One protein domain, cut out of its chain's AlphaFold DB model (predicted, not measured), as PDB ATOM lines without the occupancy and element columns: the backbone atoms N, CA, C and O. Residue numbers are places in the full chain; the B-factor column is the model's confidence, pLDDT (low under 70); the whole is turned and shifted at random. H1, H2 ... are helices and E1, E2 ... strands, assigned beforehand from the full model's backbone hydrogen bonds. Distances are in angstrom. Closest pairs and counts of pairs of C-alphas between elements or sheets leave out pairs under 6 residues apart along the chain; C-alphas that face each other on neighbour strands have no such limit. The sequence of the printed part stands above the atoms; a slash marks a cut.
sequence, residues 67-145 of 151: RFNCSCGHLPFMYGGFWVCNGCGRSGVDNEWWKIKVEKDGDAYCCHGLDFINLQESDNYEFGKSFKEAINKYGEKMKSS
ATOM      1  N   ARG A  67      -4.451  39.666 128.918       94.06
ATOM      2  CA  ARG A  67      -4.771  38.301 129.321       94.06
ATOM      3  C   ARG A  67      -3.702  37.322 128.841       94.06
ATOM      4  O   ARG A  67      -3.745  36.866 127.698       94.06
ATOM      5  N   PHE A  68      -2.782  36.958 129.727       94.88
ATOM      6  CA  PHE A  68      -1.764  35.944 129.451       94.88
ATOM      7  C   PHE A  68      -2.272  34.519 129.728       94.88
ATOM      8  O   PHE A  68      -3.224  34.304 130.475       94.88
ATOM      9  N   ASN A  69      -1.621  33.504 129.147       92.62
ATOM     10  CA  ASN A  69      -1.909  32.110 129.518       92.62
ATOM     11  C   ASN A  69      -1.580  31.866 130.998       92.62
ATOM     12  O   ASN A  69      -0.523  32.302 131.465       92.62
ATOM     13  N   CYS A  70      -2.430  31.091 131.674       92.00
ATOM     14  CA  CYS A  70      -2.175  30.521 132.996       92.00
ATOM     15  C   CYS A  70      -0.887  29.678 132.990       92.00
ATOM     16  O   CYS A  70      -0.445  29.206 131.938       92.00
ATOM     17  N   SER A  71      -0.326  29.401 134.170       87.88
ATOM     18  CA  SER A  71       0.840  28.520 134.327       87.88
ATOM     19  C   SER A  71       0.622  27.102 133.772       87.88
ATOM     20  O   SER A  71       1.578  26.453 133.369       87.88
ATOM     21  N   CYS A  72      -0.629  26.630 133.680       91.06
ATOM     22  CA  CYS A  72      -0.977  25.358 133.030       91.06
ATOM     23  C   CYS A  72      -1.152  25.461 131.497       91.06
ATOM     24  O   CYS A  72      -1.731  24.570 130.878       91.06
ATOM     25  N   GLY A  73      -0.746  26.575 130.882       90.88
ATOM     26  CA  GLY A  73      -0.795  26.804 129.434       90.88
ATOM     27  C   GLY A  73      -2.161  27.205 128.867       90.88
ATOM     28  O   GLY A  73      -2.230  27.649 127.726       90.88
ATOM     29  N   HIS A  74      -3.239  27.106 129.647       93.06
ATOM     30  CA  HIS A  74      -4.588  27.457 129.200       93.06
ATOM     31  C   HIS A  74      -4.861  28.955 129.329       93.06
ATOM     32  O   HIS A  74      -4.393  29.598 130.269       93.06
ATOM     33  N   LEU A  75      -5.657  29.494 128.407       92.06
ATOM     34  CA  LEU A  75      -6.061  30.896 128.412       92.06
ATOM     35  C   LEU A  75      -7.219  31.112 129.404       92.06
ATOM     36  O   LEU A  75      -8.270  30.486 129.238       92.06
ATOM     37  N   PRO A  76      -7.054  31.962 130.431       93.75
ATOM     38  CA  PRO A  76      -8.116  32.226 131.396       93.75
ATOM     39  C   PRO A  76      -9.298  32.992 130.798       93.75
ATOM     40  O   PRO A  76      -9.249  33.500 129.676       93.75
ATOM     41  N   PHE A  77     -10.380  33.098 131.556       91.06
ATOM     42  CA  PHE A  77     -11.527  33.942 131.222       91.06
ATOM     43  C   PHE A  77     -12.102  34.578 132.485       91.06
ATOM     44  O   PHE A  77     -11.889  34.081 133.586       91.06
ATOM     45  N   MET A  78     -12.816  35.689 132.331       88.69
ATOM     46  CA  MET A  78     -13.502  36.349 133.441       88.69
ATOM     47  C   MET A  78     -14.804  35.618 133.772       88.69
ATOM     48  O   MET A  78     -15.648  35.419 132.896       88.69
ATOM     49  N   TYR A  79     -15.000  35.271 135.041       84.81
ATOM     50  CA  TYR A  79     -16.249  34.722 135.567       84.81
ATOM     51  C   TYR A  79     -16.492  35.270 136.972       84.81
ATOM     52  O   TYR A  79     -15.588  35.268 137.796       84.81
ATOM     53  N   GLY A  80     -17.693  35.785 137.249       82.69
ATOM     54  CA  GLY A  80     -18.031  36.290 138.589       82.69
ATOM     55  C   GLY A  80     -17.164  37.453 139.100       82.69
ATOM     56  O   GLY A  80     -17.164  37.711 140.298       82.69
ATOM     57  N   GLY A  81     -16.440  38.154 138.220       83.50
ATOM     58  CA  GLY A  81     -15.545  39.260 138.588       83.50
ATOM     59  C   GLY A  81     -14.086  38.865 138.839       83.50
ATOM     60  O   GLY A  81     -13.299  39.724 139.214       83.50
ATOM     61  N   PHE A  82     -13.715  37.604 138.611       89.69
ATOM     62  CA  PHE A  82     -12.348  37.104 138.770       89.69
ATOM     63  C   PHE A  82     -11.912  36.266 137.561       89.69
ATOM     64  O   PHE A  82     -12.736  35.697 136.838       89.69
ATOM     65  N   TRP A  83     -10.600  36.177 137.338       93.19
ATOM     66  CA  TRP A  83     -10.028  35.363 136.271       93.19
ATOM     67  C   TRP A  83      -9.998  33.892 136.671       93.19
ATOM     68  O   TRP A  83      -9.406  33.522 137.683       93.19
ATOM     69  N   VAL A  84     -10.615  33.030 135.870       94.31
ATOM     70  CA  VAL A  84     -10.681  31.582 136.096       94.31
ATOM     71  C   VAL A  84     -10.000  30.814 134.971       94.31
ATOM     72  O   VAL A  84      -9.966  31.253 133.819       94.31
ATOM     73  N   CYS A  85      -9.466  29.637 135.291       95.50
ATOM     74  CA  CYS A  85      -8.806  28.767 134.326       95.50
ATOM     75  C   CYS A  85      -9.380  27.347 134.358       95.50
ATOM     76  O   CYS A  85      -9.089  26.579 135.272       95.50
ATOM     77  N   ASN A  86     -10.098  26.951 133.301       93.06
ATOM     78  CA  ASN A  86     -10.655  25.595 133.178       93.06
ATOM     79  C   ASN A  86      -9.582  24.495 133.140       93.06
ATOM     80  O   ASN A  86      -9.854  23.373 133.546       93.06
ATOM     81  N   GLY A  87      -8.364  24.804 132.682       93.69
ATOM     82  CA  GLY A  87      -7.288  23.813 132.593       93.69
ATOM     83  C   GLY A  87      -6.749  23.354 133.951       93.69
ATOM     84  O   GLY A  87      -6.256  22.240 134.060       93.69
ATOM     85  N   CYS A  88      -6.819  24.199 134.986       94.31
ATOM     86  CA  CYS A  88      -6.362  23.849 136.340       94.31
ATOM     87  C   CYS A  88      -7.430  24.023 137.430       94.31
ATOM     88  O   CYS A  88      -7.143  23.785 138.597       94.31
ATOM     89  N   GLY A  89      -8.637  24.469 137.072       92.56
ATOM     90  CA  GLY A  89      -9.755  24.684 137.995       92.56
ATOM     91  C   GLY A  89      -9.590  25.856 138.969       92.56
ATOM     92  O   GLY A  89     -10.447  26.042 139.826       92.56
ATOM     93  N   ARG A  90      -8.512  26.646 138.868       92.94
ATOM     94  CA  ARG A  90      -8.244  27.769 139.779       92.94
ATOM     95  C   ARG A  90      -8.991  29.039 139.368       92.94
ATOM     96  O   ARG A  90      -9.159  29.314 138.177       92.94
ATOM     97  N   SER A  91      -9.377  29.820 140.371       92.94
ATOM     98  CA  SER A  91      -9.826  31.212 140.273       92.94
ATOM     99  C   SER A  91      -8.723  32.167 140.742       92.94
ATOM    100  O   SER A  91      -7.790  31.733 141.415       92.94
ATOM    101  N   GLY A  92      -8.819  33.447 140.372       92.06
ATOM    102  CA  GLY A  92      -7.806  34.461 140.688       92.06
ATOM    103  C   GLY A  92      -6.453  34.156 140.045       92.06
ATOM    104  O   GLY A  92      -5.426  34.213 140.707       92.06
ATOM    105  N   VAL A  93      -6.453  33.709 138.784       93.31
ATOM    106  CA  VAL A  93      -5.212  33.309 138.087       93.31
ATOM    107  C   VAL A  93      -4.475  34.474 137.424       93.31
ATOM    108  O   VAL A  93      -3.398  34.274 136.859       93.31
ATOM    109  N   ASP A  94      -5.075  35.661 137.423       92.31
ATOM    110  CA  ASP A  94      -4.413  36.889 137.017       92.31
ATOM    111  C   ASP A  94      -3.309  37.274 137.997       92.31
ATOM    112  O   ASP A  94      -3.261  36.825 139.136       92.31
ATOM    113  N   ASN A  95      -2.367  38.071 137.511       91.62
ATOM    114  CA  ASN A  95      -1.252  38.564 138.305       91.62
ATOM    115  C   ASN A  95      -1.129  40.069 138.086       91.62
ATOM    116  O   ASN A  95      -1.486  40.566 137.019       91.62
ATOM    117  N   GLU A  96      -0.552  40.793 139.041       92.06
ATOM    118  CA  GLU A  96      -0.364  42.244 138.904       92.06
ATOM    119  C   GLU A  96       0.454  42.621 137.658       92.06
ATOM    120  O   GLU A  96       0.118  43.591 136.980       92.06
ATOM    121  N   TRP A  97       1.433  41.795 137.271       93.44
ATOM    122  CA  TRP A  97       2.223  41.993 136.048       93.44
ATOM    123  C   TRP A  97       1.408  41.869 134.749       93.44
ATOM    124  O   TRP A  97       1.896  42.209 133.679       93.44
ATOM    125  N   TRP A  98       0.152  41.419 134.798       95.75
ATOM    126  CA  TRP A  98      -0.729  41.435 133.625       95.75
ATOM    127  C   TRP A  98      -1.165  42.845 133.245       95.75
ATOM    128  O   TRP A  98      -1.600  43.069 132.114       95.75
ATOM    129  N   LYS A  99      -1.071  43.793 134.180       97.12
ATOM    130  CA  LYS A  99      -1.337  45.204 133.931       97.12
ATOM    131  C   LYS A  99      -0.091  45.802 133.293       97.12
ATOM    132  O   LYS A  99       0.938  45.964 133.946       97.12
ATOM    133  N   ILE A 100      -0.200  46.106 132.009       97.94
ATOM    134  CA  ILE A 100       0.925  46.514 131.180       97.94
ATOM    135  C   ILE A 100       0.668  47.852 130.505       97.94
ATOM    136  O   ILE A 100      -0.469  48.299 130.334       97.94
ATOM    137  N   LYS A 101       1.754  48.462 130.051       97.81
ATOM    138  CA  LYS A 101       1.746  49.541 129.075       97.81
ATOM    139  C   LYS A 101       2.771  49.211 127.999       97.81
ATOM    140  O   LYS A 101       3.776  48.554 128.269       97.81
ATOM    141  N   VAL A 102       2.483  49.617 126.767       97.94
ATOM    142  CA  VAL A 102       3.397  49.426 125.643       97.94
ATOM    143  C   VAL A 102       3.666  50.772 125.008       97.94
ATOM    144  O   VAL A 102       2.744  51.410 124.513       97.94
ATOM    145  N   GLU A 103       4.919  51.198 125.008       96.31
ATOM    146  CA  GLU A 103       5.341  52.483 124.460       96.31
ATOM    147  C   GLU A 103       6.247  52.258 123.250       96.31
ATOM    148  O   GLU A 103       6.986  51.273 123.172       96.31
ATOM    149  N   LYS A 104       6.164  53.156 122.268       95.44
ATOM    150  CA  LYS A 104       7.053  53.118 121.109       95.44
ATOM    151  C   LYS A 104       8.389  53.760 121.480       95.44
ATOM    152  O   LYS A 104       8.401  54.879 121.982       95.44
ATOM    153  N   ASP A 105       9.485  53.080 121.171       92.31
ATOM    154  CA  ASP A 105      10.850  53.553 121.395       92.31
ATOM    155  C   ASP A 105      11.663  53.392 120.103       92.31
ATOM    156  O   ASP A 105      12.084  52.291 119.736       92.31
ATOM    157  N   GLY A 106      11.785  54.483 119.343       92.06
ATOM    158  CA  GLY A 106      12.362  54.467 117.997       92.06
ATOM    159  C   GLY A 106      11.637  53.486 117.064       92.06
ATOM    160  O   GLY A 106      10.442  53.639 116.788       92.06
ATOM    161  N   ASP A 107      12.369  52.477 116.590       94.38
ATOM    162  CA  ASP A 107      11.868  51.402 115.719       94.38
ATOM    163  C   ASP A 107      11.368  50.164 116.492       94.38
ATOM    164  O   ASP A 107      11.007  49.150 115.891       94.38
ATOM    165  N   ALA A 108      11.338  50.230 117.825       96.31
ATOM    166  CA  ALA A 108      10.909  49.152 118.707       96.31
ATOM    167  C   ALA A 108       9.688  49.546 119.557       96.31
ATOM    168  O   ALA A 108       9.219  50.685 119.562       96.31
ATOM    169  N   TYR A 109       9.161  48.558 120.276       97.81
ATOM    170  CA  TYR A 109       8.119  48.708 121.286       97.81
ATOM    171  C   TYR A 109       8.641  48.161 122.611       97.81
ATOM    172  O   TYR A 109       9.130  47.031 122.649       97.81
ATOM    173  N   CYS A 110       8.500  48.938 123.679       97.44
ATOM    174  CA  CYS A 110       8.789  48.534 125.048       97.44
ATOM    175  C   CYS A 110       7.475  48.177 125.746       97.44
ATOM    176  O   CYS A 110       6.610  49.037 125.886       97.44
ATOM    177  N   CYS A 111       7.305  46.922 126.157       98.25
ATOM    178  CA  CYS A 111       6.200  46.486 127.008       98.25
ATOM    179  C   CYS A 111       6.693  46.383 128.447       98.25
ATOM    180  O   CYS A 111       7.703  45.730 128.686       98.25
ATOM    181  N   HIS A 112       5.981  46.976 129.397       97.44
ATOM    182  CA  HIS A 112       6.390  46.985 130.797       97.44
ATOM    183  C   HIS A 112       5.195  46.935 131.755       97.44
ATOM    184  O   HIS A 112       4.073  47.290 131.382       97.44
ATOM    185  N   GLY A 113       5.442  46.500 132.992       96.56
ATOM    186  CA  GLY A 113       4.455  46.527 134.075       96.56
ATOM    187  C   GLY A 113       4.205  47.942 134.610       96.56
ATOM    188  O   GLY A 113       4.955  48.875 134.318       96.56
ATOM    189  N   LEU A 114       3.144  48.136 135.399       95.38
ATOM    190  CA  LEU A 114       2.777  49.472 135.918       95.38
ATOM    191  C   LEU A 114       3.710  50.023 137.010       95.38
ATOM    192  O   LEU A 114       3.702  51.220 137.303       95.38
ATOM    193  N   ASP A 115       4.489  49.147 137.627       92.50
ATOM    194  CA  ASP A 115       5.539  49.433 138.605       92.50
ATOM    195  C   ASP A 115       6.909  49.700 137.955       92.50
ATOM    196  O   ASP A 115       7.870  49.992 138.664       92.50
ATOM    197  N   PHE A 116       7.009  49.642 136.622       92.94
ATOM    198  CA  PHE A 116       8.219  50.015 135.895       92.94
ATOM    199  C   PHE A 116       8.605  51.476 136.176       92.94
ATOM    200  O   PHE A 116       7.785  52.389 136.051       92.94
ATOM    201  N   ILE A 117       9.870  51.689 136.546       90.38
ATOM    202  CA  ILE A 117      10.419  53.011 136.883       90.38
ATOM    203  C   ILE A 117      11.235  53.553 135.706       90.38
ATOM    204  O   ILE A 117      10.929  54.614 135.167       90.38
ATOM    205  N   ASN A 118      12.287  52.826 135.326       90.50
ATOM    206  CA  ASN A 118      13.132  53.068 134.161       90.50
ATOM    207  C   ASN A 118      14.012  51.830 133.898       90.50
ATOM    208  O   ASN A 118      14.004  50.875 134.674       90.50
ATOM    209  N   LEU A 119      14.786  51.868 132.811       88.81
ATOM    210  CA  LEU A 119      15.621  50.753 132.346       88.81
ATOM    211  C   LEU A 119      16.786  50.409 133.291       88.81
ATOM    212  O   LEU A 119      17.349  49.324 133.187       88.81
ATOM    213  N   GLN A 120      17.191  51.331 134.167       90.56
ATOM    214  CA  GLN A 120      18.291  51.133 135.112       90.56
ATOM    215  C   GLN A 120      17.816  50.569 136.457       90.56
ATOM    216  O   GLN A 120      18.579  49.880 137.131       90.56
ATOM    217  N   GLU A 121      16.581  50.876 136.852       90.00
ATOM    218  CA  GLU A 121      16.035  50.588 138.184       90.00
ATOM    219  C   GLU A 121      14.995  49.462 138.192       90.00
ATOM    220  O   GLU A 121      14.658  48.949 139.256       90.00
ATOM    221  N   SER A 122      14.468  49.073 137.032       88.12
ATOM    222  CA  SER A 122      13.452  48.030 136.919       88.12
ATOM    223  C   SER A 122      13.788  47.083 135.785       88.12
ATOM    224  O   SER A 122      14.093  47.512 134.679       88.12
ATOM    225  N   ASP A 123      13.669  45.786 136.042       90.50
ATOM    226  CA  ASP A 123      13.702  44.749 135.021       90.50
ATOM    227  C   ASP A 123      12.292  44.374 134.543       90.50
ATOM    228  O   ASP A 123      12.157  43.458 133.738       90.50
ATOM    229  N   ASN A 124      11.234  45.078 134.960       92.50
ATOM    230  CA  ASN A 124       9.853  44.743 134.613       92.50
ATOM    231  C   ASN A 124       9.431  45.268 133.228       92.50
ATOM    232  O   ASN A 124       8.394  45.915 133.072       92.50
ATOM    233  N   TYR A 125      10.257  45.008 132.216       96.19
ATOM    234  CA  TYR A 125      10.033  45.413 130.832       96.19
ATOM    235  C   TYR A 125      10.636  44.417 129.834       96.19
ATOM    236  O   TYR A 125      11.505  43.614 130.184       96.19
ATOM    237  N   GLU A 126      10.199  44.489 128.579       97.69
ATOM    238  CA  GLU A 126      10.783  43.755 127.460       97.69
ATOM    239  C   GLU A 126      10.531  44.456 126.115       97.69
ATOM    240  O   GLU A 126       9.498  45.101 125.917       97.69
ATOM    241  N   PHE A 127      11.463  44.300 125.169       97.75
ATOM    242  CA  PHE A 127      11.395  44.930 123.852       97.75
ATOM    243  C   PHE A 127      10.982  43.962 122.733       97.75
ATOM    244  O   PHE A 127      11.442  42.819 122.627       97.75
ATOM    245  N   GLY A 128      10.173  44.459 121.798       97.69
ATOM    246  CA  GLY A 128       9.803  43.761 120.565       97.69
ATOM    247  C   GLY A 128       9.807  44.678 119.346       97.69
ATOM    248  O   GLY A 128       9.707  45.896 119.470       97.69
ATOM    249  N   LYS A 129       9.882  44.102 118.139       97.38
ATOM    250  CA  LYS A 129       9.804  44.868 116.877       97.38
ATOM    251  C   LYS A 129       8.373  45.272 116.522       97.38
ATOM    252  O   LYS A 129       8.141  46.062 115.614       97.38
ATOM    253  N   SER A 130       7.391  44.709 117.220       97.69
ATOM    254  CA  SER A 130       5.982  45.062 117.092       97.69
ATOM    255  C   SER A 130       5.307  45.082 118.458       97.69
ATOM    256  O   SER A 130       5.755  44.407 119.385       97.69
ATOM    257  N   PHE A 131       4.174  45.779 118.543       96.75
ATOM    258  CA  PHE A 131       3.318  45.821 119.731       96.75
ATOM    259  C   PHE A 131       3.032  44.420 120.299       96.75
ATOM    260  O   PHE A 131       3.216  44.166 121.484       96.75
ATOM    261  N   LYS A 132       2.644  43.472 119.435       97.19
ATOM    262  CA  LYS A 132       2.334  42.097 119.848       97.19
ATOM    263  C   LYS A 132       3.581  41.321 120.276       97.19
ATOM    264  O   LYS A 132       3.516  40.540 121.218       97.19
ATOM    265  N   GLU A 133       4.700  41.509 119.579       97.94
ATOM    266  CA  GLU A 133       5.954  40.835 119.930       97.94
ATOM    267  C   GLU A 133       6.465  41.283 121.303       97.94
ATOM    268  O   GLU A 133       6.861  40.432 122.093       97.94
ATOM    269  N   ALA A 134       6.401  42.584 121.605       98.12
ATOM    270  CA  ALA A 134       6.822  43.121 122.898       98.12
ATOM    271  C   ALA A 134       6.005  42.512 124.049       98.12
ATOM    272  O   ALA A 134       6.577  42.019 125.016       98.12
ATOM    273  N   ILE A 135       4.675  42.451 123.899       98.12
ATOM    274  CA  ILE A 135       3.776  41.827 124.883       98.12
ATOM    275  C   ILE A 135       4.107  40.345 125.084       98.12
ATOM    276  O   ILE A 135       4.174  39.872 126.216       98.12
ATOM    277  N   ASN A 136       4.322  39.601 123.996       97.12
ATOM    278  CA  ASN A 136       4.622  38.173 124.082       97.12
ATOM    279  C   ASN A 136       5.921  37.914 124.853       97.12
ATOM    280  O   ASN A 136       5.916  37.119 125.790       97.12
ATOM    281  N   LYS A 137       7.005  38.612 124.493       97.44
ATOM    282  CA  LYS A 137       8.303  38.455 125.157       97.44
ATOM    283  C   LYS A 137       8.249  38.882 126.622       97.44
ATOM    284  O   LYS A 137       8.775  38.182 127.480       97.44
ATOM    285  N   TYR A 138       7.545  39.977 126.917       97.50
ATOM    286  CA  TYR A 138       7.277  40.398 128.289       97.50
ATOM    287  C   TYR A 138       6.592  39.279 129.089       97.50
ATOM    288  O   TYR A 138       7.050  38.902 130.164       97.50
ATOM    289  N   GLY A 139       5.549  38.660 128.529       95.81
ATOM    290  CA  GLY A 139       4.863  37.537 129.170       95.81
ATOM    291  C   GLY A 139       5.733  36.287 129.360       95.81
ATOM    292  O   GLY A 139       5.563  35.577 130.349       95.81
ATOM    293  N   GLU A 140       6.653  35.992 128.438       94.44
ATOM    294  CA  GLU A 140       7.628  34.895 128.572       94.44
ATOM    295  C   GLU A 140       8.628  35.163 129.703       94.44
ATOM    296  O   GLU A 140       8.876  34.291 130.543       94.44
ATOM    297  N   LYS A 141       9.143  36.392 129.774       94.94
ATOM    298  CA  LYS A 141      10.016  36.854 130.853       94.94
ATOM    299  C   LYS A 141       9.336  36.727 132.213       94.94
ATOM    300  O   LYS A 141       9.839  36.017 133.077       94.94
ATOM    301  N   MET A 142       8.142  37.296 132.376       93.88
ATOM    302  CA  MET A 142       7.441  37.267 133.667       93.88
ATOM    303  C   MET A 142       7.092  35.853 134.148       93.88
ATOM    304  O   MET A 142       6.978  35.621 135.346       93.88
ATOM    305  N   LYS A 143       6.961  34.880 133.236       90.00
ATOM    306  CA  LYS A 143       6.739  33.465 133.585       90.00
ATOM    307  C   LYS A 143       8.012  32.696 133.927       90.00
ATOM    308  O   LYS A 143       7.918  31.657 134.574       90.00
ATOM    309  N   SER A 144       9.162  33.148 133.435       84.62
ATOM    310  CA  SER A 144      10.461  32.504 133.666       84.62
ATOM    311  C   SER A 144      11.206  33.082 134.868       84.62
ATOM    312  O   SER A 144      12.068  32.402 135.426       84.62
ATOM    313  N   SER A 145      10.848  34.291 135.306       73.31
ATOM    314  CA  SER A 145      11.371  34.897 136.527       73.31
ATOM    315  C   SER A 145      11.036  34.036 137.760       73.31
ATOM    316  O   SER A 145       9.860  33.743 137.988       73.31
TER     317      SER A 145
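AT A GLANCE: This is residues 67 to 145 of the 151 residues of an uncharacterized protein of marine sediment metagenome (UniProt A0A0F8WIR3). Picture an elongated model of two unequal lobes: the larger is an antiparallel sheet of three strands, E3, E4 and E5, with the helix H1 packed slantwise over one face, and the smaller is the short hairpin of E1 and E2 with loops about it. Residues 86 to 98, a stretch with no named element, lead from the small hairpin to the sheet, and residues 114 to 124 make a loop at one end of the sheet between E4 and E5. The 79 printed residues include five named strands and one named helix, in the order E1, E2, E3, E4, E5, H1; the larger sheet has the order E3, E4, E5, and both sheets are antiparallel. The class is mixed, helices and strands, with 38 residues in named elements, under half of the printed part. The whole is only just compact, close to loose, with a radius of gyration of the C-alphas of 13.7 A, and it spans 41 by 23 by 22 A along its three main axes.

HOW THE PARTS SIT: Begin with the largest sheet, made of E3, residues 99 to 105, E4, residues 108 to 113, and E5, residues 125 to 128. They form a meander, each strand the antiparallel neighbour of the one before; E3 and E5 are the edge strands, and E4 is the inner one. Look at the hairpin of E3 and E4: their directions stand at 155 degrees, and N 103 and O 110 are within hydrogen-bond range at 2.9 A, as are N 110 and O 103 at 2.8 A. In the hairpin of E4 and E5 the directions stand at 154 degrees, and there N 111 and O 126 are 2.9 A apart, and N 126 and O 111 are 2.8 A apart. Now find H1, residues 131 to 144, which is on one face of this sheet, an arrangement of two layers, one of helix and one of strands. Its height over the sheet is 6.1 A; it lies over E4 and E5, and its line stands at 41 degrees to that of E5 on the local plane, slantwise to the strands. The closest C-alphas of E5 and H1 are those of Gly 128 and Ala 134, 3.8 A apart; those of E4 and H1 are Cys 111 and Ala 134, 5.3 A apart. In H1, every O i to N i+4 pair is within hydrogen-bond range. Last, turn to the hairpin of E1, residues 77 to 79, and E2, residues 82 to 85, antiparallel at 127 degrees, where N 79 and O 82 are 2.9 A apart and N 84 and O 77 are 2.8 A apart. Residues 84 to 85 of E2 also pair antiparallel with residues 90 to 91. E1 and E2 are each apart from H1, and E2 is apart from E3.

IN THESE COORDINATES: Find C-alpha 99 at (-1.337, 45.204, 133.931), where E3 begins; from there it runs 19.4 A to C-alpha 105. E4 covers 16.9 A from C-alpha 108 to C-alpha 113, and E5 covers 10.4 A from C-alpha 125 to C-alpha 128. H1 runs 20.6 A from C-alpha 131 to C-alpha 144 at (10.461, 32.504, 133.666). Go back to C-alpha 77 at (-11.527, 33.942, 131.222) for the start of E1, three residues, and on to E2, whose first and last C-alphas, 82 and 85, are 10.1 A apart.

THE WHOLE: The two C-alphas farthest apart are those of Gly 89 and Gly 106, at 42.1 A. The printed part runs from residue 67 to residue 145 and has no cut. The links E2 to E3, 13 residues, and E4 to E5, 11 residues, are long; E1 to E2, E3 to E4 and E5 to H1 are tight. The mean pLDDT of the printed part is 93.3, and no printed residue is under 70.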